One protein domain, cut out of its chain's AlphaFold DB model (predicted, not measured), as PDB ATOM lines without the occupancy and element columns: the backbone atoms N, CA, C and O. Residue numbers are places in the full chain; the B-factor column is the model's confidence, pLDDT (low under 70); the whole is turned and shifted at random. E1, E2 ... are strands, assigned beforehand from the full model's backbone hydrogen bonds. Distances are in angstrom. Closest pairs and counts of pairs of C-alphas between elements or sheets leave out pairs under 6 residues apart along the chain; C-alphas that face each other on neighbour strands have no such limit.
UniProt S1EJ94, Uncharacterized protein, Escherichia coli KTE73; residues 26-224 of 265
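What this domain is: This is residues 26 to 224 of the 265 residues of an uncharacterized protein of Escherichia coli KTE73 (UniProt S1EJ94). With little regular structure, three meanders, antiparallel neighbours in chain order, stack face to face: E6-E9, E10-E13, E14-E17. Loops and hairpin E4-E5 join them to meander E1-E3. The printed part, all strand without named helix, has 199 residues, 78 in 17 named strands. It is compact, radius of gyration of the C-alphas 17.8 A, spanning 55 by 49 by 31 A.

Where its parts are: Find C-alpha 182 at (-52.645, 6.649, 24.587); E14 runs 20.3 A from there to 189. E15-E17 lie within residues 206 to 223, E10-E13 within 154 to 178, E6-E9 within 120 to 141, E4-E5 within 91 to 100. E1-E3 begin at C-alpha 28, (-41.853, 36.915, 40.170), and end at 52.

How they stand to each other: Look across E14 and E15: N 209 and O 186 are within hydrogen-bond range, 2.8 A. The sheet E10-E13 faces theirs, the facing parts 10.9 A centre to centre, and faces E6-E9 at 11.1 A.

The domain as a whole: The printed part has no cut. Link E3 to E4 is long. Residues 194 to 199 stand free. Residues 68 to 90, for instance, are under pLDDT 70.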
ATOM      1  N   GLY A  26     -45.196  33.151  44.985       65.19
ATOM      2  CA  GLY A  26     -44.833  34.564  45.122       65.19
ATOM      3  C   GLY A  26     -43.436  34.938  44.624       65.19
ATOM      4  O   GLY A  26     -42.937  36.001  44.992       65.19
ATOM      5  N   PHE A  27     -42.786  34.077  43.834       78.81
ATOM      6  CA  PHE A  27     -41.579  34.443  43.092       78.81
ATOM      7  C   PHE A  27     -41.980  35.020  41.737       78.81
ATOM      8  O   PHE A  27     -42.596  34.316  40.949       78.81
ATOM      9  N   ASP A  28     -41.566  36.247  41.443       81.25
ATOM     10  CA  ASP A  28     -41.853  36.915  40.170       81.25
ATOM     11  C   ASP A  28     -40.648  37.763  39.727       81.25
ATOM     12  O   ASP A  28     -39.647  37.901  40.441       81.25
ATOM     13  N   TYR A  29     -40.723  38.313  38.519       85.06
ATOM     14  CA  TYR A  29     -39.837  39.350  38.026       85.06
ATOM     15  C   TYR A  29     -40.305  40.719  38.520       85.06
ATOM     16  O   TYR A  29     -41.400  41.176  38.189       85.06
ATOM     17  N   TYR A  30     -39.441  41.425  39.237       85.56
ATOM     18  CA  TYR A  30     -39.719  42.754  39.772       85.56
ATOM     19  C   TYR A  30     -38.528  43.693  39.572       85.56
ATOM     20  O   TYR A  30     -37.424  43.278  39.219       85.56
ATOM     21  N   ASN A  31     -38.775  44.991  39.743       88.19
ATOM     22  CA  ASN A  31     -37.708  45.981  39.773       88.19
ATOM     23  C   ASN A  31     -37.203  46.124  41.213       88.19
ATOM     24  O   ASN A  31     -37.967  46.494  42.099       88.19
ATOM     25  N   ASP A  32     -35.925  45.840  41.417       87.88
ATOM     26  CA  ASP A  32     -35.207  46.002  42.673       87.88
ATOM     27  C   ASP A  32     -34.188  47.133  42.502       87.88
ATOM     28  O   ASP A  32     -33.158  46.962  41.851       87.88
ATOM     29  N   HIS A  33     -34.505  48.321  43.022       88.94
ATOM     30  CA  HIS A  33     -33.623  49.495  42.979       88.94
ATOM     31  C   HIS A  33     -33.052  49.819  41.579       88.94
ATOM     32  O   HIS A  33     -31.890  50.198  41.430       88.94
ATOM     33  N   GLY A  34     -33.866  49.681  40.527       87.50
ATOM     34  CA  GLY A  34     -33.457  49.934  39.142       87.50
ATOM     35  C   GLY A  34     -32.849  48.726  38.423       87.50
ATOM     36  O   GLY A  34     -32.582  48.812  37.226       87.50
ATOM     37  N   VAL A  35     -32.683  47.593  39.107       91.38
ATOM     38  CA  VAL A  35     -32.213  46.329  38.535       91.38
ATOM     39  C   VAL A  35     -33.392  45.377  38.376       91.38
ATOM     40  O   VAL A  35     -34.199  45.191  39.280       91.38
ATOM     41  N   MET A  36     -33.513  44.758  37.204       91.94
ATOM     42  CA  MET A  36     -34.463  43.670  37.007       91.94
ATOM     43  C   MET A  36     -34.032  42.455  37.834       91.94
ATOM     44  O   MET A  36     -32.941  41.929  37.616       91.94
ATOM     45  N   SER A  37     -34.905  41.972  38.711       90.38
ATOM     46  CA  SER A  37     -34.637  40.852  39.613       90.38
ATOM     47  C   SER A  37     -35.720  39.789  39.498       90.38
ATOM     48  O   SER A  37     -36.866  40.091  39.184       90.38
ATOM     49  N   TYR A  38     -35.351  38.538  39.750       88.31
ATOM     50  CA  TYR A  38     -36.284  37.430  39.922       88.31
ATOM     51  C   TYR A  38     -36.151  36.874  41.335       88.31
ATOM     52  O   TYR A  38     -35.037  36.574  41.783       88.31
ATOM     53  N   GLY A  39     -37.272  36.719  42.030       84.12
ATOM     54  CA  GLY A  39     -37.290  36.291  43.422       84.12
ATOM     55  C   GLY A  39     -38.582  36.668  44.136       84.12
ATOM     56  O   GLY A  39     -39.558  37.057  43.501       84.12
ATOM     57  N   LYS A  40     -38.576  36.583  45.465       82.69
ATOM     58  CA  LYS A  40     -39.665  37.072  46.315       82.69
ATOM     59  C   LYS A  40     -39.326  38.497  46.750       82.69
ATOM     60  O   LYS A  40     -38.436  38.667  47.574       82.69
ATOM     61  N   GLY A  41     -39.990  39.496  46.168       68.25
ATOM     62  CA  GLY A  41     -39.668  40.919  46.367       68.25
ATOM     63  C   GLY A  41     -40.386  41.620  47.525       68.25
ATOM     64  O   GLY A  41     -40.201  42.817  47.706       68.25
ATOM     65  N   TYR A  42     -41.231  40.915  48.287       66.94
ATOM     66  CA  TYR A  42     -42.032  41.503  49.368       66.94
ATOM     67  C   TYR A  42     -42.219  40.534  50.551       66.94
ATOM     68  O   TYR A  42     -42.365  39.322  50.365       66.94
ATOM     69  N   GLY A  43     -42.303  41.089  51.767       69.19
ATOM     70  CA  GLY A  43     -42.578  40.363  53.017       69.19
ATOM     71  C   GLY A  43     -41.327  39.912  53.783       69.19
ATOM     72  O   GLY A  43     -40.207  40.233  53.404       69.19
ATOM     73  N   GLU A  44     -41.520  39.159  54.871       63.50
ATOM     74  CA  GLU A  44     -40.442  38.725  55.785       63.50
ATOM     75  C   GLU A  44     -39.448  37.716  55.171       63.50
ATOM     76  O   GLU A  44     -38.375  37.501  55.729       63.50
ATOM     77  N   ASP A  45     -39.764  37.140  54.002       71.25
ATOM     78  CA  ASP A  45     -38.903  36.186  53.282       71.25
ATOM     79  C   ASP A  45     -38.357  36.762  51.962       71.25
ATOM     80  O   ASP A  45     -38.275  36.040  50.960       71.25
ATOM     81  N   GLU A  46     -38.060  38.064  51.908       78.50
ATOM     82  CA  GLU A  46     -37.481  38.668  50.705       78.50
ATOM     83  C   GLU A  46     -36.237  37.887  50.253       78.50
ATOM     84  O   GLU A  46     -35.320  37.606  51.032       78.50
ATOM     85  N   LYS A  47     -36.222  37.480  48.982       85.38
ATOM     86  CA  LYS A  47     -35.155  36.643  48.439       85.38
ATOM     87  C   LYS A  47     -34.975  36.874  46.953       85.38
ATOM     88  O   LYS A  47     -35.778  36.411  46.146       85.38
ATOM     89  N   ILE A  48     -33.848  37.478  46.598       87.69
ATOM     90  CA  ILE A  48     -33.389  37.592  45.216       87.69
ATOM     91  C   ILE A  48     -32.705  36.282  44.809       87.69
ATOM     92  O   ILE A  48     -31.800  35.796  45.486       87.69
ATOM     93  N   ILE A  49     -33.140  35.702  43.691       86.31
ATOM     94  CA  ILE A  49     -32.543  34.496  43.096       86.31
ATOM     95  C   ILE A  49     -31.626  34.844  41.935       86.31
ATOM     96  O   ILE A  49     -30.580  34.220  41.766       86.31
ATOM     97  N   ALA A  50     -32.031  35.812  41.118       89.81
ATOM     98  CA  ALA A  50     -31.277  36.237  39.952       89.81
ATOM     99  C   ALA A  50     -31.480  37.729  39.700       89.81
ATOM    100  O   ALA A  50     -32.545  38.273  39.985       89.81
ATOM    101  N   GLN A  51     -30.459  38.366  39.132       93.00
ATOM    102  CA  GLN A  51     -30.491  39.763  38.719       93.00
ATOM    103  C   GLN A  51     -30.047  39.892  37.265       93.00
ATOM    104  O   GLN A  51     -29.166  39.172  36.790       93.00
ATOM    105  N   PHE A  52     -30.637  40.856  36.569       93.38
ATOM    106  CA  PHE A  52     -30.474  41.090  35.142       93.38
ATOM    107  C   PHE A  52     -30.215  42.580  34.860       93.38
ATOM    108  O   PHE A  52     -31.073  43.265  34.304       93.38
ATOM    109  N   PRO A  53     -29.014  43.111  35.172       92.06
ATOM    110  CA  PRO A  53     -28.736  44.553  35.101       92.06
ATOM    111  C   PRO A  53     -28.882  45.184  33.707       92.06
ATOM    112  O   PRO A  53     -28.971  46.399  33.582       92.06
ATOM    113  N   LYS A  54     -28.868  44.369  32.643       91.25
ATOM    114  CA  LYS A  54     -28.993  44.806  31.240       91.25
ATOM    115  C   LYS A  54     -30.414  44.661  30.673       91.25
ATOM    116  O   LYS A  54     -30.607  44.834  29.467       91.25
ATOM    117  N   MET A  55     -31.380  44.289  31.508       91.06
ATOM    118  CA  MET A  55     -32.787  44.136  31.139       91.06
ATOM    119  C   MET A  55     -33.649  45.119  31.917       91.06
ATOM    120  O   MET A  55     -33.358  45.445  33.066       91.06
ATOM    121  N   ASN A  56     -34.739  45.548  31.290       88.06
ATOM    122  CA  ASN A  56     -35.736  46.413  31.900       88.06
ATOM    123  C   ASN A  56     -37.049  45.642  32.082       88.06
ATOM    124  O   ASN A  56     -37.494  44.934  31.178       88.06
ATOM    125  N   ARG A  57     -37.699  45.801  33.241       84.44
ATOM    126  CA  ARG A  57     -39.009  45.191  33.524       84.44
ATOM    127  C   ARG A  57     -40.089  45.602  32.540       84.44
ATOM    128  O   ARG A  57     -40.932  44.774  32.207       84.44
ATOM    129  N   ALA A  58     -40.022  46.833  32.043       86.81
ATOM    130  CA  ALA A  58     -40.973  47.360  31.073       86.81
ATOM    131  C   ALA A  58     -40.923  46.643  29.709       86.81
ATOM    132  O   ALA A  58     -41.928  46.648  28.993       86.81
ATOM    133  N   ASP A  59     -39.795  46.009  29.374       89.81
ATOM    134  CA  ASP A  59     -39.595  45.289  28.110       89.81
ATOM    135  C   ASP A  59     -39.989  43.812  28.210       89.81
ATOM    136  O   ASP A  59     -40.134  43.142  27.192       89.81
ATOM    137  N   LEU A  60     -40.186  43.306  29.430       88.50
ATOM    138  CA  LEU A  60     -40.521  41.911  29.663       88.50
ATOM    139  C   LEU A  60     -41.959  41.626  29.221       88.50
ATOM    140  O   LEU A  60     -42.908  42.316  29.610       88.50
ATOM    141  N   ARG A  61     -42.107  40.588  28.406       88.06
ATOM    142  CA  ARG A  61     -43.372  40.075  27.880       88.06
ATOM    143  C   ARG A  61     -43.460  38.583  28.157       88.06
ATOM    144  O   ARG A  61     -42.437  37.907  28.250       88.06
ATOM    145  N   LEU A  62     -44.676  38.070  28.245       85.19
ATOM    146  CA  LEU A  62     -44.911  36.630  28.256       85.19
ATOM    147  C   LEU A  62     -44.686  36.079  26.853       85.19
ATOM    148  O   LEU A  62     -44.957  36.759  25.859       85.19
ATOM    149  N   VAL A  63     -44.153  34.863  26.774       89.00
ATOM    150  CA  VAL A  63     -44.100  34.157  25.491       89.00
ATOM    151  C   VAL A  63     -45.512  33.774  25.055       89.00
ATOM    152  O   VAL A  63     -46.439  33.693  25.857       89.00
ATOM    153  N   THR A  64     -45.668  33.496  23.766       87.62
ATOM    154  CA  THR A  64     -46.957  33.086  23.203       87.62
ATOM    155  C   THR A  64     -47.431  31.768  23.827       87.62
ATOM    156  O   THR A  64     -46.699  30.775  23.798       87.62
ATOM    157  N   ASN A  65     -48.658  31.751  24.356       84.75
ATOM    158  CA  ASN A  65     -49.293  30.543  24.885       84.75
ATOM    159  C   ASN A  65     -49.845  29.667  23.743       84.75
ATOM    160  O   ASN A  65     -50.635  30.142  22.927       84.75
ATOM    161  N   ILE A  66     -49.458  28.388  23.711       86.06
ATOM    162  CA  ILE A  66     -49.895  27.417  22.693       86.06
ATOM    163  C   ILE A  66     -51.377  27.057  22.857       86.06
ATOM    164  O   ILE A  66     -52.052  26.841  21.854       86.06
ATOM    165  N   SER A  67     -51.907  26.999  24.088       71.44
ATOM    166  CA  SER A  67     -53.275  26.502  24.321       71.44
ATOM    167  C   SER A  67     -54.363  27.415  23.748       71.44
ATOM    168  O   SER A  67     -55.508  26.994  23.600       71.44
ATOM    169  N   GLY A  68     -54.031  28.674  23.446       65.44
ATOM    170  CA  GLY A  68     -54.992  29.682  22.994       65.44
ATOM    171  C   GLY A  68     -56.018  30.092  24.058       65.44
ATOM    172  O   GLY A  68     -56.824  30.989  23.806       65.44
ATOM    173  N   GLU A  69     -55.988  29.479  25.247       61.75
ATOM    174  CA  GLU A  69     -56.807  29.893  26.379       61.75
ATOM    175  C   GLU A  69     -56.381  31.293  26.817       61.75
ATOM    176  O   GLU A  69     -55.194  31.585  27.002       61.75
ATOM    177  N   ARG A  70     -57.372  32.182  26.949       49.22
ATOM    178  CA  ARG A  70     -57.149  33.530  27.468       49.22
ATOM    179  C   ARG A  70     -56.615  33.416  28.889       49.22
ATOM    180  O   ARG A  70     -57.250  32.788  29.728       49.22
ATOM    181  N   GLU A  71     -55.488  34.072  29.130       52.66
ATOM    182  CA  GLU A  71     -54.920  34.324  30.453       52.66
ATOM    183  C   GLU A  71     -56.023  34.831  31.395       52.66
ATOM    184  O   GLU A  71     -56.521  35.947  31.240       52.66
ATOM    185  N   LEU A  72     -56.489  33.971  32.310       47.25
ATOM    186  CA  LEU A  72     -57.628  34.285  33.183       47.25
ATOM    187  C   LEU A  72     -57.253  35.245  34.317       47.25
ATOM    188  O   LEU A  72     -58.141  35.790  34.968       47.25
ATOM    189  N   VAL A  73     -55.961  35.478  34.543       45.72
ATOM    190  CA  VAL A  73     -55.455  36.381  35.575       45.72
ATOM    191  C   VAL A  73     -54.162  37.006  35.061       45.72
ATOM    192  O   VAL A  73     -53.324  36.307  34.499       45.72
ATOM    193  N   GLU A  74     -54.057  38.323  35.212       47.09
ATOM    194  CA  GLU A  74     -52.949  39.210  34.838       47.09
ATOM    195  C   GLU A  74     -51.554  38.544  34.787       47.09
ATOM    196  O   GLU A  74     -50.795  38.596  35.748       47.09
ATOM    197  N   GLY A  75     -51.183  37.992  33.627       49.53
ATOM    198  CA  GLY A  75     -49.789  37.737  33.274       49.53
ATOM    199  C   GLY A  75     -49.213  36.336  33.520       49.53
ATOM    200  O   GLY A  75     -47.995  36.231  33.690       49.53
ATOM    201  N   TYR A  76     -50.025  35.272  33.504       52.81
ATOM    202  CA  TYR A  76     -49.542  33.901  33.736       52.81
ATOM    203  C   TYR A  76     -50.068  32.866  32.735       52.81
ATOM    204  O   TYR A  76     -51.274  32.728  32.538       52.81
ATOM    205  N   ILE A  77     -49.174  32.021  32.209       54.56
ATOM    206  CA  ILE A  77     -49.585  30.800  31.502       54.56
ATOM    207  C   ILE A  77     -50.234  29.869  32.540       54.56
ATOM    208  O   ILE A  77     -49.596  29.610  33.567       54.56
ATOM    209  N   PRO A  78     -51.477  29.390  32.312       50.09
ATOM    210  CA  PRO A  78     -52.244  28.660  33.312       50.09
ATOM    211  C   PRO A  78     -51.435  27.510  33.918       50.09
ATOM    212  O   PRO A  78     -50.705  26.786  33.236       50.09
ATOM    213  N   THR A  79     -51.544  27.422  35.240       53.06
ATOM    214  CA  THR A  79     -50.844  26.489  36.120       53.06
ATOM    215  C   THR A  79     -51.022  25.038  35.670       53.06
ATOM    216  O   THR A  79     -52.104  24.646  35.243       53.06
ATOM    217  N   ASP A  80     -49.982  24.221  35.826       52.81
ATOM    218  CA  ASP A  80     -50.052  22.764  35.666       52.81
ATOM    219  C   ASP A  80     -50.977  22.211  36.758       52.81
ATOM    220  O   ASP A  80     -50.707  22.416  37.943       52.81
ATOM    221  N   GLU A  81     -52.052  21.507  36.387       50.56
ATOM    222  CA  GLU A  81     -53.008  20.915  37.344       50.56
ATOM    223  C   GLU A  81     -52.373  19.843  38.252       50.56
ATOM    224  O   GLU A  81     -53.012  19.331  39.176       50.56
ATOM    225  N   ILE A  82     -51.128  19.461  37.971       51.34
ATOM    226  CA  ILE A  82     -50.348  18.468  38.718       51.34
ATOM    227  C   ILE A  82     -49.246  19.131  39.544       51.34
ATOM    228  O   ILE A  82     -48.640  18.485  40.400       51.34
ATOM    229  N   SER A  83     -49.031  20.440  39.373       50.28
ATOM    230  CA  SER A  83     -48.140  21.166  40.263       50.28
ATOM    231  C   SER A  83     -48.784  21.426  41.616       50.28
ATOM    232  O   SER A  83     -49.973  21.677  41.807       50.28
ATOM    233  N   ILE A  84     -47.922  21.323  42.599       47.09
ATOM    234  CA  ILE A  84     -48.178  21.418  44.016       47.09
ATOM    235  C   ILE A  84     -47.840  22.843  44.380       47.09
ATOM    236  O   ILE A  84     -46.669  23.206  44.504       47.09
ATOM    237  N   LYS A  85     -48.917  23.587  44.631       49.72
ATOM    238  CA  LYS A  85     -48.979  25.022  44.919       49.72
ATOM    239  C   LYS A  85     -49.069  25.852  43.650       49.72
ATOM    240  O   LYS A  85     -48.556  25.448  42.622       49.72
ATOM    241  N   ASN A  86     -49.712  27.011  43.794       49.31
ATOM    242  CA  ASN A  86     -49.818  28.133  42.859       49.31
ATOM    243  C   ASN A  86     -48.438  28.574  42.311       49.31
ATOM    244  O   ASN A  86     -47.954  29.658  42.627       49.31
ATOM    245  N   GLU A  87     -47.757  27.695  41.581       51.50
ATOM    246  CA  GLU A  87     -46.544  27.967  40.833       51.50
ATOM    247  C   GLU A  87     -46.969  28.673  39.554       51.50
ATOM    248  O   GLU A  87     -47.611  28.089  38.683       51.50
ATOM    249  N   GLU A  88     -46.608  29.940  39.452       57.16
ATOM    250  CA  GLU A  88     -46.762  30.701  38.226       57.16
ATOM    251  C   GLU A  88     -45.592  30.348  37.295       57.16
ATOM    252  O   GLU A  88     -44.412  30.393  37.663       57.16
ATOM    253  N   TYR A  89     -45.914  29.899  36.081       65.69
ATOM    254  CA  TYR A  89     -44.918  29.530  35.081       65.69
ATOM    255  C   TYR A  89     -44.650  30.708  34.159       65.69
ATOM    256  O   TYR A  89     -45.448  31.047  33.289       65.69
ATOM    257  N   HIS A  90     -43.483  31.318  34.337       69.38
ATOM    258  CA  HIS A  90     -43.097  32.514  33.599       69.38
ATOM    259  C   HIS A  90     -42.065  32.150  32.535       69.38
ATOM    260  O   HIS A  90     -40.855  32.316  32.730       69.38
ATOM    261  N   TRP A  91     -42.544  31.653  31.399       86.94
ATOM    262  CA  TRP A  91     -41.782  31.795  30.167       86.94
ATOM    263  C   TRP A  91     -41.923  33.244  29.712       86.94
ATOM    264  O   TRP A  91     -42.993  33.675  29.278       86.94
ATOM    265  N   VAL A  92     -40.850  34.011  29.847       89.50
ATOM    266  CA  VAL A  92     -40.850  35.442  29.534       89.50
ATOM    267  C   VAL A  92     -39.688  35.797  28.626       89.50
ATOM    268  O   VAL A  92     -38.671  35.106  28.581       89.50
ATOM    269  N   THR A  93     -39.831  36.891  27.895       93.44
ATOM    270  CA  THR A  93     -38.828  37.376  26.956       93.44
ATOM    271  C   THR A  93     -38.788  38.895  26.934       93.44
ATOM    272  O   THR A  93     -39.802  39.556  27.138       93.44
ATOM    273  N   ASP A  94     -37.611  39.452  26.668       92.50
ATOM    274  CA  ASP A  94     -37.417  40.860  26.305       92.50
ATOM    275  C   ASP A  94     -37.253  41.042  24.779       92.50
ATOM    276  O   ASP A  94     -36.791  42.080  24.308       92.50
ATOM    277  N   GLY A  95     -37.552  39.999  23.996       93.62
ATOM    278  CA  GLY A  95     -37.333  39.935  22.550       93.62
ATOM    279  C   GLY A  95     -35.920  39.511  22.131       93.62
ATOM    280  O   GLY A  95     -35.685  39.290  20.945       93.62
ATOM    281  N   ARG A  96     -34.976  39.366  23.071       94.31
ATOM    282  CA  ARG A  96     -33.589  38.947  22.793       94.31
ATOM    283  C   ARG A  96     -33.251  37.603  23.421       94.31
ATOM    284  O   ARG A  96     -32.476  36.844  22.845       94.31
ATOM    285  N   ILE A  97     -33.814  37.313  24.591       95.00
ATOM    286  CA  ILE A  97     -33.619  36.047  25.303       95.00
ATOM    287  C   ILE A  97     -34.945  35.490  25.822       95.00
ATOM    288  O   ILE A  97     -35.911  36.232  25.989       95.00
ATOM    289  N   ILE A  98     -34.968  34.193  26.132       96.00
ATOM    290  CA  ILE A  98     -36.021  33.591  26.955       96.00
ATOM    291  C   ILE A  98     -35.495  33.428  28.379       96.00
ATOM    292  O   ILE A  98     -34.377  32.945  28.588       96.00
ATOM    293  N   LEU A  99     -36.315  33.797  29.356       92.94
ATOM    294  CA  LEU A  99     -36.108  33.466  30.753       92.94
ATOM    295  C   LEU A  99     -37.142  32.439  31.204       92.94
ATOM    296  O   LEU A  99     -38.317  32.507  30.848       92.94
ATOM    297  N   TRP A 100     -36.684  31.525  32.047       89.94
ATOM    298  CA  TRP A 100     -37.505  30.595  32.799       89.94
ATOM    299  C   TRP A 100     -37.064  30.662  34.254       89.94
ATOM    300  O   TRP A 100     -35.925  30.307  34.565       89.94
ATOM    301  N   ARG A 101     -37.946  31.113  35.154       82.12
ATOM    302  CA  ARG A 101     -37.703  31.038  36.608       82.12
ATOM    303  C   ARG A 101     -36.358  31.651  37.053       82.12
ATOM    304  O   ARG A 101     -35.566  31.041  37.780       82.12
ATOM    305  N   GLY A 102     -36.056  32.845  36.538       85.56
ATOM    306  CA  GLY A 102     -34.805  33.557  36.815       85.56
ATOM    307  C   GLY A 102     -33.565  32.959  36.148       85.56
ATOM    308  O   GLY A 102     -32.448  33.336  36.492       85.56
ATOM    309  N   LYS A 103     -33.724  32.040  35.193       89.12
ATOM    310  CA  LYS A 103     -32.624  31.474  34.406       89.12
ATOM    311  C   LYS A 103     -32.762  31.852  32.943       89.12
ATOM    312  O   LYS A 103     -33.853  31.797  32.386       89.12
ATOM    313  N   ILE A 104     -31.637  32.177  32.314       93.62
ATOM    314  CA  ILE A 104     -31.560  32.336  30.861       93.62
ATOM    315  C   ILE A 104     -31.632  30.948  30.228       93.62
ATOM    316  O   ILE A 104     -30.793  30.087  30.502       93.62
ATOM    317  N   VAL A 105     -32.630  30.744  29.376       96.00
ATOM    318  CA  VAL A 105     -32.785  29.508  28.612       96.00
ATOM    319  C   VAL A 105     -31.729  29.497  27.519       96.00
ATOM    320  O   VAL A 105     -31.595  30.443  26.741       96.00
ATOM    321  N   SER A 106     -30.944  28.429  27.480       95.56
ATOM    322  CA  SER A 106     -29.868  28.266  26.511       95.56
ATOM    323  C   SER A 106     -29.721  26.806  26.115       95.56
ATOM    324  O   SER A 106     -30.031  25.895  26.885       95.56
ATOM    325  N   ASN A 107     -29.252  26.599  24.887       96.88
ATOM    326  CA  ASN A 107     -29.097  25.277  24.305       96.88
ATOM    327  C   ASN A 107     -27.636  24.809  24.405       96.88
ATOM    328  O   ASN A 107     -26.729  25.640  24.293       96.88
ATOM    329  N   PRO A 108     -27.377  23.501  24.612       95.38
ATOM    330  CA  PRO A 108     -26.016  22.976  24.684       95.38
ATOM    331  C   PRO A 108     -25.198  23.243  23.406       95.38
ATOM    332  O   PRO A 108     -25.772  23.324  22.313       95.38
ATOM    333  N   PRO A 109     -23.856  23.310  23.494       95.19
ATOM    334  CA  PRO A 109     -22.996  23.429  22.318       95.19
ATOM    335  C   PRO A 109     -23.294  22.348  21.270       95.19
ATOM    336  O   PRO A 109     -23.557  21.196  21.608       95.19
ATOM    337  N   GLY A 110     -23.253  22.722  19.990       95.75
ATOM    338  CA  GLY A 110     -23.569  21.814  18.880       95.75
ATOM    339  C   GLY A 110     -25.065  21.654  18.589       95.75
ATOM    340  O   GLY A 110     -25.428  20.897  17.692       95.75
ATOM    341  N   THR A 111     -25.936  22.379  19.296       96.81
ATOM    342  CA  THR A 111     -27.371  22.451  18.985       96.81
ATOM    343  C   THR A 111     -27.763  23.856  18.511       96.81
ATOM    344  O   THR A 111     -27.048  24.816  18.810       96.81
ATOM    345  N   PRO A 112     -28.861  24.007  17.742       96.94
ATOM    346  CA  PRO A 112     -29.340  25.321  17.320       96.94
ATOM    347  C   PRO A 112     -29.591  26.238  18.518       96.94
ATOM    348  O   PRO A 112     -30.060  25.781  19.560       96.94
ATOM    349  N   THR A 113     -29.308  27.531  18.372       97.38
ATOM    350  CA  THR A 113     -29.649  28.535  19.388       97.38
ATOM    351  C   THR A 113     -31.163  28.632  19.572       97.38
ATOM    352  O   THR A 113     -31.914  28.300  18.655       97.38
ATOM    353  N   VAL A 114     -31.604  29.110  20.739       98.25
ATOM    354  CA  VAL A 114     -33.028  29.348  21.018       98.25
ATOM    355  C   VAL A 114     -33.587  30.332  19.987       98.25
ATOM    356  O   VAL A 114     -33.052  31.430  19.823       98.25
ATOM    357  N   ASP A 115     -34.638  29.932  19.274       98.06
ATOM    358  CA  ASP A 115     -35.278  30.766  18.254       98.06
ATOM    359  C   ASP A 115     -36.420  31.567  18.885       98.06
ATOM    360  O   ASP A 115     -37.541  31.086  19.028       98.06
ATOM    361  N   ILE A 116     -36.114  32.802  19.291       97.00
ATOM    362  CA  ILE A 116     -37.031  33.647  20.074       97.00
ATOM    363  C   ILE A 116     -38.330  33.928  19.311       97.00
ATOM    364  O   ILE A 116     -39.407  33.937  19.898       97.00
ATOM    365  N   ALA A 117     -38.234  34.131  17.995       96.00
ATOM    366  CA  ALA A 117     -39.360  34.523  17.153       96.00
ATOM    367  C   ALA A 117     -40.441  33.437  17.041       96.00
ATOM    368  O   ALA A 117     -41.613  33.757  16.862       96.00
ATOM    369  N   SER A 118     -40.059  32.162  17.130       96.94
ATOM    370  CA  SER A 118     -40.987  31.028  17.069       96.94
ATOM    371  C   SER A 118     -41.274  30.390  18.426       96.94
ATOM    372  O   SER A 118     -41.991  29.390  18.468       96.94
ATOM    373  N   PHE A 119     -40.723  30.936  19.513       97.44
ATOM    374  CA  PHE A 119     -40.845  30.360  20.845       97.44
ATOM    375  C   PHE A 119     -42.286  30.461  21.359       97.44
ATOM    376  O   PHE A 119     -42.852  31.551  21.474       97.44
ATOM    377  N   GLN A 120     -42.872  29.316  21.692       93.94
ATOM    378  CA  GLN A 120     -44.206  29.199  22.275       93.94
ATOM    379  C   GLN A 120     -44.167  28.235  23.457       93.94
ATOM    380  O   GLN A 120     -43.332  27.327  23.491       93.94
ATOM    381  N   ALA A 121     -45.066  28.407  24.421       91.12
ATOM    382  CA  ALA A 121     -45.097  27.580  25.622       91.12
ATOM    383  C   ALA A 121     -46.512  27.202  26.069       91.12
ATOM    384  O   ALA A 121     -47.486  27.860  25.722       91.12
ATOM    385  N   MET A 122     -46.607  26.132  26.855       84.94
ATOM    386  CA  MET A 122     -47.812  25.689  27.554       84.94
ATOM    387  C   MET A 122     -47.389  25.034  28.872       84.94
ATOM    388  O   MET A 122     -46.740  23.986  28.875       84.94
ATOM    389  N   GLY A 123     -47.731  25.666  29.996       81.31
ATOM    390  CA  GLY A 123     -47.239  25.277  31.318       81.31
ATOM    391  C   GLY A 123     -45.710  25.170  31.346       81.31
ATOM    392  O   GLY A 123     -44.994  26.106  30.986       81.31
ATOM    393  N   ARG A 124     -45.194  24.002  31.741       86.00
ATOM    394  CA  ARG A 124     -43.749  23.714  31.821       86.00
ATOM    395  C   ARG A 124     -43.112  23.333  30.490       86.00
ATOM    396  O   ARG A 124     -41.885  23.295  30.399       86.00
ATOM    397  N   PHE A 125     -43.917  23.048  29.473       90.81
ATOM    398  CA  PHE A 125     -43.447  22.721  28.136       90.81
ATOM    399  C   PHE A 125     -43.263  23.987  27.301       90.81
ATOM    400  O   PHE A 125     -44.086  24.901  27.344       90.81
ATOM    401  N   ALA A 126     -42.215  24.013  26.486       94.56
ATOM    402  CA  ALA A 126     -42.078  25.001  25.432       94.56
ATOM    403  C   ALA A 126     -41.427  24.412  24.183       94.56
ATOM    404  O   ALA A 126     -40.830  23.336  24.198       94.56
ATOM    405  N   VAL A 127     -41.555  25.129  23.077       97.25
ATOM    406  CA  VAL A 127     -41.051  24.719  21.773       97.25
ATOM    407  C   VAL A 127     -40.681  25.947  20.960       97.25
ATOM    408  O   VAL A 127     -41.380  26.956  20.975       97.25
ATOM    409  N   ASP A 128     -39.585  25.842  20.221       98.19
ATOM    410  CA  ASP A 128     -39.258  26.765  19.142       98.19
ATOM    411  C   ASP A 128     -39.111  26.005  17.818       98.19
ATOM    412  O   ASP A 128     -39.338  24.793  17.726       98.19
ATOM    413  N   LYS A 129     -38.720  26.707  16.758       97.69
ATOM    414  CA  LYS A 129     -38.540  26.150  15.415       97.69
ATOM    415  C   LYS A 129     -37.635  24.913  15.368       97.69
ATOM    416  O   LYS A 129     -37.819  24.099  14.458       97.69
ATOM    417  N   TYR A 130     -36.689  24.770  16.294       98.19
ATOM    418  CA  TYR A 130     -35.617  23.775  16.264       98.19
ATOM    419  C   TYR A 130     -35.573  22.840  17.477       98.19
ATOM    420  O   TYR A 130     -34.974  21.766  17.378       98.19
ATOM    421  N   SER A 131     -36.169  23.209  18.606       98.50
ATOM    422  CA  SER A 131     -35.966  22.541  19.892       98.50
ATOM    423  C   SER A 131     -37.243  22.450  20.720       98.50
ATOM    424  O   SER A 131     -38.117  23.313  20.645       98.50
ATOM    425  N   LEU A 132     -37.319  21.388  21.519       98.12
ATOM    426  CA  LEU A 132     -38.299  21.223  22.588       98.12
ATOM    427  C   LEU A 132     -37.649  21.561  23.927       98.12
ATOM    428  O   LEU A 132     -36.439  21.369  24.109       98.12
ATOM    429  N   TYR A 133     -38.465  22.042  24.855       96.62
ATOM    430  CA  TYR A 133     -38.044  22.484  26.169       96.62
ATOM    431  C   TYR A 133     -39.001  21.993  27.247       96.62
ATOM    432  O   TYR A 133     -40.213  21.913  27.050       96.62
ATOM    433  N   PHE A 134     -38.438  21.723  28.415       92.25
ATOM    434  CA  PHE A 134     -39.183  21.449  29.632       92.25
ATOM    435  C   PHE A 134     -38.419  22.036  30.815       92.25
ATOM    436  O   PHE A 134     -37.198  21.888  30.893       92.25
ATOM    437  N   ASP A 135     -39.105  22.755  31.701       87.88
ATOM    438  CA  ASP A 135     -38.492  23.444  32.848       87.88
ATOM    439  C   ASP A 135     -37.275  24.321  32.497       87.88
ATOM    440  O   ASP A 135     -36.250  24.329  33.192       87.88
ATOM    441  N   GLY A 136     -37.369  25.075  31.401       91.69
ATOM    442  CA  GLY A 136     -36.291  25.970  30.966       91.69
ATOM    443  C   GLY A 136     -35.061  25.259  30.403       91.69
ATOM    444  O   GLY A 136     -34.050  25.915  30.159       91.69
ATOM    445  N   GLN A 137     -35.119  23.941  30.199       94.44
ATOM    446  CA  GLN A 137     -34.030  23.155  29.629       94.44
ATOM    447  C   GLN A 137     -34.436  22.562  28.291       94.44
ATOM    448  O   GLN A 137     -35.561  22.097  28.122       94.44
ATOM    449  N   ARG A 138     -33.494  22.526  27.347       96.62
ATOM    450  CA  ARG A 138     -33.679  21.809  26.088       96.62
ATOM    451  C   ARG A 138     -33.775  20.308  26.342       96.62
ATOM    452  O   ARG A 138     -32.874  19.719  26.936       96.62
ATOM    453  N   THR A 139     -34.808  19.674  25.810       96.56
ATOM    454  CA  THR A 139     -35.039  18.231  25.947       96.56
ATOM    455  C   THR A 139     -34.613  17.467  24.698       96.56
ATOM    456  O   THR A 139     -33.904  16.461  24.802       96.56
ATOM    457  N   GLU A 140     -34.996  17.954  23.515       96.00
ATOM    458  CA  GLU A 140     -34.685  17.341  22.220       96.00
ATOM    459  C   GLU A 140     -34.871  18.305  21.033       96.00
ATOM    460  O   GLU A 140     -35.112  19.499  21.206       96.00
ATOM    461  N   SER A 141     -34.705  17.802  19.804       97.81
ATOM    462  CA  SER A 141     -34.936  18.568  18.572       97.81
ATOM    463  C   SER A 141     -36.410  18.598  18.164       97.81
ATOM    464  O   SER A 141     -37.049  17.552  18.110       97.81
ATOM    465  N   ASN A 142     -36.897  19.750  17.707       98.06
ATOM    466  CA  ASN A 142     -38.207  19.900  17.075       98.06
ATOM    467  C   ASN A 142     -38.154  19.611  15.559       98.06
ATOM    468  O   ASN A 142     -38.374  20.487  14.713       98.06
ATOM    469  N   SER A 143     -37.796  18.379  15.196       96.44
ATOM    470  CA  SER A 143     -37.615  17.968  13.799       96.44
ATOM    471  C   SER A 143     -37.932  16.489  13.579       96.44
ATOM    472  O   SER A 143     -38.012  15.719  14.535       96.44
ATOM    473  N   GLY A 144     -38.110  16.088  12.316       96.25
ATOM    474  CA  GLY A 144     -38.374  14.693  11.954       96.25
ATOM    475  C   GLY A 144     -39.598  14.127  12.678       96.25
ATOM    476  O   GLY A 144     -40.641  14.776  12.733       96.25
ATOM    477  N   ALA A 145     -39.456  12.932  13.258       95.12
ATOM    478  CA  ALA A 145     -40.519  12.276  14.026       95.12
ATOM    479  C   ALA A 145     -40.947  13.064  15.277       95.12
ATOM    480  O   ALA A 145     -42.083  12.929  15.721       95.12
ATOM    481  N   SER A 146     -40.062  13.905  15.817       95.19
ATOM    482  CA  SER A 146     -40.317  14.745  16.992       95.19
ATOM    483  C   SER A 146     -40.927  16.098  16.675       95.19
ATOM    484  O   SER A 146     -41.227  16.852  17.601       95.19
ATOM    485  N   ARG A 147     -41.139  16.413  15.392       97.12
ATOM    486  CA  ARG A 147     -41.767  17.666  14.984       97.12
ATOM    487  C   ARG A 147     -43.159  17.778  15.603       97.12
ATOM    488  O   ARG A 147     -44.038  16.994  15.258       97.12
ATOM    489  N   VAL A 148     -43.328  18.779  16.459       97.06
ATOM    490  CA  VAL A 148     -44.594  19.067  17.135       97.06
ATOM    491  C   VAL A 148     -45.595  19.636  16.140       97.06
ATOM    492  O   VAL A 148     -45.306  20.607  15.434       97.06
ATOM    493  N   ASP A 149     -46.781  19.042  16.108       96.62
ATOM    494  CA  ASP A 149     -47.948  19.593  15.434       96.62
ATOM    495  C   ASP A 149     -48.699  20.543  16.377       96.62
ATOM    496  O   ASP A 149     -49.604  20.153  17.113       96.62
ATOM    497  N   LEU A 150     -48.306  21.819  16.349       94.00
ATOM    498  CA  LEU A 150     -48.875  22.861  17.210       94.00
ATOM    499  C   LEU A 150     -50.393  23.024  17.060       94.00
ATOM    500  O   LEU A 150     -51.041  23.455  18.005       94.00
ATOM    501  N   ALA A 151     -50.970  22.684  15.902       93.12
ATOM    502  CA  ALA A 151     -52.404  22.843  15.671       93.12
ATOM    503  C   ALA A 151     -53.249  21.846  16.478       93.12
ATOM    504  O   ALA A 151     -54.438  22.075  16.692       93.12
ATOM    505  N   THR A 152     -52.649  20.730  16.896       94.56
ATOM    506  CA  THR A 152     -53.337  19.649  17.612       94.56
ATOM    507  C   THR A 152     -52.717  19.343  18.972       94.56
ATOM    508  O   THR A 152     -53.238  18.488  19.694       94.56
ATOM    509  N   LEU A 153     -51.633  20.040  19.334       93.94
ATOM    510  CA  LEU A 153     -50.959  19.883  20.614       93.94
ATOM    511  C   LEU A 153     -51.894  20.260  21.765       93.94
ATOM    512  O   LEU A 153     -52.470  21.346  21.793       93.94
ATOM    513  N   LYS A 154     -51.992  19.373  22.749       90.75
ATOM    514  CA  LYS A 154     -52.767  19.582  23.970       90.75
ATOM    515  C   LYS A 154     -52.140  18.862  25.154       90.75
ATOM    516  O   LYS A 154     -51.494  17.825  24.997       90.75
ATOM    517  N   ALA A 155     -52.371  19.393  26.347       88.19
ATOM    518  CA  ALA A 155     -52.130  18.674  27.590       88.19
ATOM    519  C   ALA A 155     -53.209  17.595  27.784       88.19
ATOM    520  O   ALA A 155     -54.393  17.842  27.541       88.19
ATOM    521  N   ILE A 156     -52.819  16.401  28.223       87.56
ATOM    522  CA  ILE A 156     -53.775  15.364  28.625       87.56
ATOM    523  C   ILE A 156     -54.261  15.708  30.028       87.56
ATOM    524  O   ILE A 156     -53.449  15.814  30.941       87.56
ATOM    525  N   GLU A 157     -55.570  15.892  30.205       84.25
ATOM    526  CA  GLU A 157     -56.163  16.207  31.515       84.25
ATOM    527  C   GLU A 157     -55.552  17.447  32.201       84.25
ATOM    528  O   GLU A 157     -55.459  17.483  33.425       84.25
ATOM    529  N   GLY A 158     -55.096  18.439  31.425       75.62
ATOM    530  CA  GLY A 158     -54.448  19.647  31.959       75.62
ATOM    531  C   GLY A 158     -53.008  19.438  32.458       75.62
ATOM    532  O   GLY A 158     -52.412  20.360  33.008       75.62
ATOM    533  N   ASN A 159     -52.426  18.250  32.249       77.19
ATOM    534  CA  ASN A 159     -51.067  17.905  32.663       77.19
ATOM    535  C   ASN A 159     -50.006  18.482  31.714       77.19
ATOM    536  O   ASN A 159     -49.815  17.965  30.611       77.19
ATOM    537  N   SER A 160     -49.231  19.473  32.160       75.81
ATOM    538  CA  SER A 160     -48.163  20.060  31.329       75.81
ATOM    539  C   SER A 160     -46.907  19.180  31.196       75.81
ATOM    540  O   SER A 160     -46.017  19.456  30.394       75.81
ATOM    541  N   THR A 161     -46.844  18.084  31.948       82.06
ATOM    542  CA  THR A 161     -45.833  17.027  31.829       82.06
ATOM    543  C   THR A 161     -46.233  15.954  30.811       82.06
ATOM    544  O   THR A 161     -45.364  15.246  30.309       82.06
ATOM    545  N   THR A 162     -47.518  15.838  30.464       88.69
ATOM    546  CA  THR A 162     -48.044  14.805  29.557       88.69
ATOM    547  C   THR A 162     -48.838  15.457  28.433       88.69
ATOM    548  O   THR A 162     -50.028  15.740  28.568       88.69
ATOM    549  N   LEU A 163     -48.175  15.693  27.306       92.31
ATOM    550  CA  LEU A 163     -48.764  16.328  26.134       92.31
ATOM    551  C   LEU A 163     -48.923  15.320  25.007       92.31
ATOM    552  O   LEU A 163     -48.138  14.385  24.872       92.31
ATOM    553  N   MET A 164     -49.886  15.562  24.132       95.38
ATOM    554  CA  MET A 164     -49.963  14.865  22.858       95.38
ATOM    555  C   MET A 164     -50.359  15.815  21.742       95.38
ATOM    556  O   MET A 164     -51.107  16.764  21.965       95.38
ATOM    557  N   ASP A 165     -49.884  15.526  20.540       96.19
ATOM    558  CA  ASP A 165     -50.444  16.061  19.304       96.19
ATOM    559  C   ASP A 165     -51.104  14.928  18.491       96.19
ATOM    560  O   ASP A 165     -51.262  13.796  18.969       96.19
ATOM    561  N   SER A 166     -51.514  15.218  17.256       96.00
ATOM    562  CA  SER A 166     -52.162  14.256  16.355       96.00
ATOM    563  C   SER A 166     -51.327  13.010  16.039       96.00
ATOM    564  O   SER A 166     -51.873  12.027  15.538       96.00
ATOM    565  N   LYS A 167     -50.016  13.038  16.303       96.44
ATOM    566  CA  LYS A 167     -49.058  11.991  15.931       96.44
ATOM    567  C   LYS A 167     -48.265  11.455  17.109       96.44
ATOM    568  O   LYS A 167     -47.843  10.305  17.061       96.44
ATOM    569  N   ASN A 168     -47.995  12.276  18.115       97.44
ATOM    570  CA  ASN A 168     -46.938  12.041  19.077       97.44
ATOM    571  C   ASN A 168     -47.406  12.238  20.518       97.44
ATOM    572  O   ASN A 168     -48.094  13.207  20.836       97.44
ATOM    573  N   LEU A 169     -46.966  11.337  21.395       97.25
ATOM    574  CA  LEU A 169     -46.977  11.522  22.845       97.25
ATOM    575  C   LEU A 169     -45.657  12.172  23.277       97.25
ATOM    576  O   LEU A 169     -44.580  11.691  22.911       97.25
ATOM    577  N   TYR A 170     -45.740  13.206  24.106       96.06
ATOM    578  CA  TYR A 170     -44.612  13.907  24.707       96.06
ATOM    579  C   TYR A 170     -44.717  13.860  26.232       96.06
ATOM    580  O   TYR A 170     -45.691  14.339  26.807       96.06
ATOM    581  N   LEU A 171     -43.690  13.325  26.888       93.56
ATOM    582  CA  LEU A 171     -43.568  13.293  28.344       93.56
ATOM    583  C   LEU A 171     -42.380  14.143  28.784       93.56
ATOM    584  O   LEU A 171     -41.266  13.931  28.303       93.56
ATOM    585  N   SER A 172     -42.609  15.118  29.660       90.88
ATOM    586  CA  SER A 172     -41.591  16.073  30.133       90.88
ATOM    587  C   SER A 172     -40.796  16.703  28.981       90.88
ATOM    588  O   SER A 172     -39.566  16.746  28.990       90.88
ATOM    589  N   GLY A 173     -41.509  17.102  27.922       93.50
ATOM    590  CA  GLY A 173     -40.933  17.652  26.694       93.50
ATOM    591  C   GLY A 173     -40.132  16.668  25.841       93.50
ATOM    592  O   GLY A 173     -39.415  17.115  24.948       93.50
ATOM    593  N   ARG A 174     -40.231  15.355  26.089       95.81
ATOM    594  CA  ARG A 174     -39.592  14.308  25.284       95.81
ATOM    595  C   ARG A 174     -40.604  13.415  24.577       95.81
ATOM    596  O   ARG A 174     -41.490  12.860  25.224       95.81
ATOM    597  N   ARG A 175     -40.444  13.195  23.277       96.00
ATOM    598  CA  ARG A 175     -41.270  12.274  22.496       96.00
ATOM    599  C   ARG A 175     -41.105  10.840  22.999       96.00
ATOM    600  O   ARG A 175     -39.990  10.336  23.092       96.00
ATOM    601  N   GLN A 176     -42.226  10.161  23.232       95.19
ATOM    602  CA  GLN A 176     -42.265   8.744  23.615       95.19
ATOM    603  C   GLN A 176     -42.719   7.815  22.490       95.19
ATOM    604  O   GLN A 176     -42.433   6.622  22.524       95.19
ATOM    605  N   GLY A 177     -43.406   8.333  21.475       93.00
ATOM    606  CA  GLY A 177     -43.945   7.495  20.412       93.00
ATOM    607  C   GLY A 177     -45.224   8.063  19.832       93.00
ATOM    608  O   GLY A 177     -45.456   9.265  19.920       93.00
ATOM    609  N   SER A 178     -46.015   7.179  19.226       94.44
ATOM    610  CA  SER A 178     -47.330   7.510  18.676       94.44
ATOM    611  C   SER A 178     -48.293   7.968  19.772       94.44
ATOM    612  O   SER A 178     -48.253   7.434  20.878       94.44
ATOM    613  N   SER A 179     -49.188   8.901  19.457       95.69
ATOM    614  CA  SER A 179     -50.322   9.240  20.325       95.69
ATOM    615  C   SER A 179     -51.558   8.352  20.117       95.69
ATOM    616  O   SER A 179     -52.518   8.470  20.875       95.69
ATOM    617  N   SER A 180     -51.544   7.451  19.125       94.12
ATOM    618  CA  SER A 180     -52.701   6.616  18.746       94.12
ATOM    619  C   SER A 180     -53.202   5.688  19.853       94.12
ATOM    620  O   SER A 180     -54.398   5.426  19.933       94.12
ATOM    621  N   ASP A 181     -52.292   5.215  20.706       92.31
ATOM    622  CA  ASP A 181     -52.565   4.148  21.676       92.31
ATOM    623  C   ASP A 181     -52.514   4.676  23.116       92.31
ATOM    624  O   ASP A 181     -52.276   3.916  24.059       92.31
ATOM    625  N   VAL A 182     -52.676   5.993  23.282       96.25
ATOM    626  CA  VAL A 182     -52.645   6.649  24.587       96.25
ATOM    627  C   VAL A 182     -54.021   6.573  25.231       96.25
ATOM    628  O   VAL A 182     -55.006   7.067  24.685       96.25
ATOM    629  N   THR A 183     -54.082   5.998  26.428       95.12
ATOM    630  CA  THR A 183     -55.297   5.944  27.241       95.12
ATOM    631  C   THR A 183     -55.040   6.516  28.626       95.12
ATOM    632  O   THR A 183     -54.024   6.234  29.262       95.12
ATOM    633  N   VAL A 184     -55.970   7.339  29.108       93.62
ATOM    634  CA  VAL A 184     -55.980   7.780  30.504       93.62
ATOM    635  C   VAL A 184     -56.541   6.639  31.342       93.62
ATOM    636  O   VAL A 184     -57.651   6.176  31.090       93.62
ATOM    637  N   LEU A 185     -55.758   6.172  32.310       91.00
ATOM    638  CA  LEU A 185     -56.143   5.086  33.208       91.00
ATOM    639  C   LEU A 185     -56.791   5.629  34.476       91.00
ATOM    640  O   LEU A 185     -57.842   5.151  34.890       91.00
ATOM    641  N   GLU A 186     -56.176   6.644  35.083       86.50
ATOM    642  CA  GLU A 186     -56.712   7.298  36.273       86.50
ATOM    643  C   GLU A 186     -56.218   8.744  36.363       86.50
ATOM    644  O   GLU A 186     -55.064   9.045  36.056       86.50
ATOM    645  N   LYS A 187     -57.098   9.634  36.831       83.81
ATOM    646  CA  LYS A 187     -56.745  10.970  37.313       83.81
ATOM    647  C   LYS A 187     -57.079  11.036  38.797       83.81
ATOM    648  O   LYS A 187     -58.242  10.898  39.180       83.81
ATOM    649  N   ARG A 188     -56.069  11.233  39.641       78.56
ATOM    650  CA  ARG A 188     -56.225  11.252  41.094       78.56
ATOM    651  C   ARG A 188     -56.165  12.675  41.625       78.56
ATOM    652  O   ARG A 188     -55.088  13.240  41.758       78.56
ATOM    653  N   TRP A 189     -57.313  13.217  42.011       74.88
ATOM    654  CA  TRP A 189     -57.368  14.476  42.753       74.88
ATOM    655  C   TRP A 189     -57.048  14.258  44.234       74.88
ATOM    656  O   TRP A 189     -57.674  13.423  44.896       74.88
ATOM    657  N   TRP A 190     -56.105  15.030  44.773       67.56
ATOM    658  CA  TRP A 190     -55.704  14.919  46.179       67.56
ATOM    659  C   TRP A 190     -56.493  15.825  47.135       67.56
ATOM    660  O   TRP A 190     -56.585  15.511  48.326       67.56
ATOM    661  N   GLY A 191     -57.126  16.886  46.620       56.69
ATOM    662  CA  GLY A 191     -57.938  17.833  47.389       56.69
ATOM    663  C   GLY A 191     -57.219  18.489  48.578       56.69
ATOM    664  O   GLY A 191     -56.017  18.346  48.786       56.69
ATOM    665  N   ILE A 192     -57.981  19.204  49.413       55.16
ATOM    666  CA  ILE A 192     -57.485  19.755  50.683       55.16
ATOM    667  C   ILE A 192     -57.603  18.656  51.744       55.16
ATOM    668  O   ILE A 192     -58.677  18.444  52.301       55.16
ATOM    669  N   ASN A 193     -56.522  17.922  52.015       50.28
ATOM    670  CA  ASN A 193     -56.526  16.865  53.030       50.28
ATOM    671  C   ASN A 193     -56.045  17.393  54.399       50.28
ATOM    672  O   ASN A 193     -54.846  17.639  54.556       50.28
ATOM    673  N   PRO A 194     -56.911  17.476  55.432       49.88
ATOM    674  CA  PRO A 194     -56.570  18.036  56.743       49.88
ATOM    675  C   PRO A 194     -55.438  17.342  57.488       49.88
ATOM    676  O   PRO A 194     -54.742  17.969  58.281       49.88
ATOM    677  N   ARG A 195     -55.209  16.053  57.220       48.91
ATOM    678  CA  ARG A 195     -54.114  15.293  57.840       48.91
ATOM    679  C   ARG A 195     -52.763  15.520  57.154       48.91
ATOM    680  O   ARG A 195     -51.741  15.171  57.728       48.91
ATOM    681  N   LEU A 196     -52.764  16.129  55.966       46.38
ATOM    682  CA  LEU A 196     -51.578  16.594  55.236       46.38
ATOM    683  C   LEU A 196     -51.394  18.125  55.349       46.38
ATOM    684  O   LEU A 196     -50.372  18.664  54.921       46.38
ATOM    685  N   MET A 197     -52.348  18.831  55.980       42.72
ATOM    686  CA  MET A 197     -52.342  20.295  56.141       42.72
ATOM    687  C   MET A 197     -51.217  20.833  57.037       42.72
ATOM    688  O   MET A 197     -50.981  22.040  57.023       42.72
ATOM    689  N   SER A 198     -50.504  19.990  57.800       42.84
ATOM    690  CA  SER A 198     -49.327  20.445  58.562       42.84
ATOM    691  C   SER A 198     -48.092  20.677  57.682       42.84
ATOM    692  O   SER A 198     -47.180  21.371  58.121       42.84
ATOM    693  N   VAL A 199     -48.074  20.162  56.444       46.47
ATOM    694  CA  VAL A 199     -46.926  20.290  55.522       46.47
ATOM    695  C   VAL A 199     -47.304  20.978  54.202       46.47
ATOM    696  O   VAL A 199     -46.452  21.595  53.565       46.47
ATOM    697  N   ASN A 200     -48.582  20.954  53.799       44.56
ATOM    698  CA  ASN A 200     -49.011  21.527  52.521       44.56
ATOM    699  C   ASN A 200     -50.395  22.190  52.627       44.56
ATOM    700  O   ASN A 200     -51.425  21.526  52.558       44.56
ATOM    701  N   ARG A 201     -50.432  23.514  52.837       42.00
ATOM    702  CA  ARG A 201     -51.691  24.227  53.116       42.00
ATOM    703  C   ARG A 201     -52.642  24.387  51.921       42.00
ATOM    704  O   ARG A 201     -53.780  24.710  52.196       42.00
ATOM    705  N   ASN A 202     -52.244  24.145  50.664       43.25
ATOM    706  CA  ASN A 202     -53.089  24.381  49.472       43.25
ATOM    707  C   ASN A 202     -52.666  23.514  48.254       43.25
ATOM    708  O   ASN A 202     -52.380  24.051  47.184       43.25
ATOM    709  N   SER A 203     -52.539  22.189  48.398       48.97
ATOM    710  CA  SER A 203     -52.190  21.319  47.258       48.97
ATOM    711  C   SER A 203     -53.415  21.014  46.394       48.97
ATOM    712  O   SER A 203     -54.188  20.112  46.698       48.97
ATOM    713  N   TYR A 204     -53.566  21.755  45.300       52.41
ATOM    714  CA  TYR A 204     -54.491  21.461  44.199       52.41
ATOM    715  C   TYR A 204     -53.838  20.537  43.158       52.41
ATOM    716  O   TYR A 204     -53.966  20.765  41.962       52.41
ATOM    717  N   SER A 205     -53.080  19.534  43.603       60.69
ATOM    718  CA  SER A 205     -52.352  18.648  42.697       60.69
ATOM    719  C   SER A 205     -53.205  17.442  42.321       60.69
ATOM    720  O   SER A 205     -53.794  16.778  43.184       60.69
ATOM    721  N   ASN A 206     -53.248  17.142  41.029       69.56
ATOM    722  CA  ASN A 206     -53.668  15.848  40.513       69.56
ATOM    723  C   ASN A 206     -52.458  14.917  40.366       69.56
ATOM    724  O   ASN A 206     -51.329  15.382  40.284       69.56
ATOM    725  N   ASP A 207     -52.706  13.616  40.264       76.94
ATOM    726  CA  ASP A 207     -51.829  12.706  39.531       76.94
ATOM    727  C   ASP A 207     -52.539  12.206  38.283       76.94
ATOM    728  O   ASP A 207     -53.750  11.985  38.298       76.94
ATOM    729  N   LEU A 208     -51.781  11.992  37.215       82.88
ATOM    730  CA  LEU A 208     -52.262  11.423  35.970       82.88
ATOM    731  C   LEU A 208     -51.512  10.131  35.668       82.88
ATOM    732  O   LEU A 208     -50.296  10.139  35.459       82.88
ATOM    733  N   LEU A 209     -52.263   9.039  35.586       88.06
ATOM    734  CA  LEU A 209     -51.790   7.752  35.117       88.06
ATOM    735  C   LEU A 209     -52.289   7.522  33.690       88.06
ATOM    736  O   LEU A 209     -53.496   7.514  33.438       88.06
ATOM    737  N   ILE A 210     -51.363   7.301  32.763       92.50
ATOM    738  CA  ILE A 210     -51.677   6.947  31.379       92.50
ATOM    739  C   ILE A 210     -51.021   5.629  30.985       92.50
ATOM    740  O   ILE A 210     -49.994   5.228  31.535       92.50
ATOM    741  N   ARG A 211     -51.589   4.986  29.973       93.94
ATOM    742  CA  ARG A 211     -50.986   3.878  29.240       93.94
ATOM    743  C   ARG A 211     -50.701   4.330  27.816       93.94
ATOM    744  O   ARG A 211     -51.484   5.068  27.233       93.94
ATOM    745  N   SER A 212     -49.585   3.874  27.260       94.69
ATOM    746  CA  SER A 212     -49.265   4.007  25.838       94.69
ATOM    747  C   SER A 212     -48.671   2.693  25.349       94.69
ATOM    748  O   SER A 212     -47.518   2.367  25.649       94.69
ATOM    749  N   GLY A 213     -49.466   1.911  24.619       92.50
ATOM    750  CA  GLY A 213     -49.087   0.556  24.216       92.50
ATOM    751  C   GLY A 213     -48.850  -0.352  25.429       92.50
ATOM    752  O   GLY A 213     -49.777  -0.629  26.188       92.50
ATOM    753  N   GLN A 214     -47.616  -0.822  25.613       91.44
ATOM    754  CA  GLN A 214     -47.205  -1.686  26.733       91.44
ATOM    755  C   GLN A 214     -46.552  -0.922  27.897       91.44
ATOM    756  O   GLN A 214     -46.094  -1.533  28.856       91.44
ATOM    757  N   ASN A 215     -46.518   0.410  27.824       92.31
ATOM    758  CA  ASN A 215     -45.894   1.253  28.837       92.31
ATOM    759  C   ASN A 215     -46.956   1.956  29.682       92.31
ATOM    760  O   ASN A 215     -47.983   2.399  29.159       92.31
ATOM    761  N   ILE A 216     -46.670   2.106  30.972       90.75
ATOM    762  CA  ILE A 216     -47.487   2.857  31.926       90.75
ATOM    763  C   ILE A 216     -46.682   4.065  32.394       90.75
ATOM    764  O   ILE A 216     -45.483   3.949  32.650       90.75
ATOM    765  N   TYR A 217     -47.331   5.220  32.521       87.38
ATOM    766  CA  TYR A 217     -46.687   6.447  32.971       87.38
ATOM    767  C   TYR A 217     -47.508   7.146  34.041       87.38
ATOM    768  O   TYR A 217     -48.708   7.343  33.865       87.38
ATOM    769  N   LEU A 218     -46.845   7.570  35.114       84.19
ATOM    770  CA  LEU A 218     -47.400   8.420  36.160       84.19
ATOM    771  C   LEU A 218     -46.756   9.799  36.062       84.19
ATOM    772  O   LEU A 218     -45.546   9.917  36.225       84.19
ATOM    773  N   ASN A 219     -47.547  10.836  35.786       78.62
ATOM    774  CA  ASN A 219     -47.063  12.214  35.638       78.62
ATOM    775  C   ASN A 219     -45.862  12.317  34.677       78.62
ATOM    776  O   ASN A 219     -44.869  12.979  34.962       78.62
ATOM    777  N   GLY A 220     -45.929  11.595  33.557       81.69
ATOM    778  CA  GLY A 220     -44.856  11.520  32.563       81.69
ATOM    779  C   GLY A 220     -43.661  10.631  32.928       81.69
ATOM    780  O   GLY A 220     -42.778  10.433  32.095       81.69
ATOM    781  N   VAL A 221     -43.631  10.044  34.124       82.06
ATOM    782  CA  VAL A 221     -42.583   9.107  34.547       82.06
ATOM    783  C   VAL A 221     -42.983   7.681  34.200       82.06
ATOM    784  O   VAL A 221     -44.063   7.230  34.564       82.06
ATOM    785  N   HIS A 222     -42.102   6.961  33.507       84.56
ATOM    786  CA  HIS A 222     -42.331   5.565  33.153       84.56
ATOM    787  C   HIS A 222     -42.342   4.664  34.391       84.56
ATOM    788  O   HIS A 222     -41.454   4.739  35.239       84.56
ATOM    789  N   LEU A 223     -43.328   3.778  34.459       82.44
ATOM    790  CA  LEU A 223     -43.478   2.785  35.508       82.44
ATOM    791  C   LEU A 223     -43.110   1.418  34.944       82.44
ATOM    792  O   LEU A 223     -43.657   0.984  33.933       82.44
ATOM    793  N   THR A 224     -42.203   0.717  35.621       82.31
ATOM    794  CA  THR A 224     -41.802  -0.644  35.246       82.31
ATOM    795  C   THR A 224     -42.915  -1.628  35.597       82.31
ATOM    796  O   THR A 224     -42.833  -2.297  36.618       82.31
TER     797      THR A 224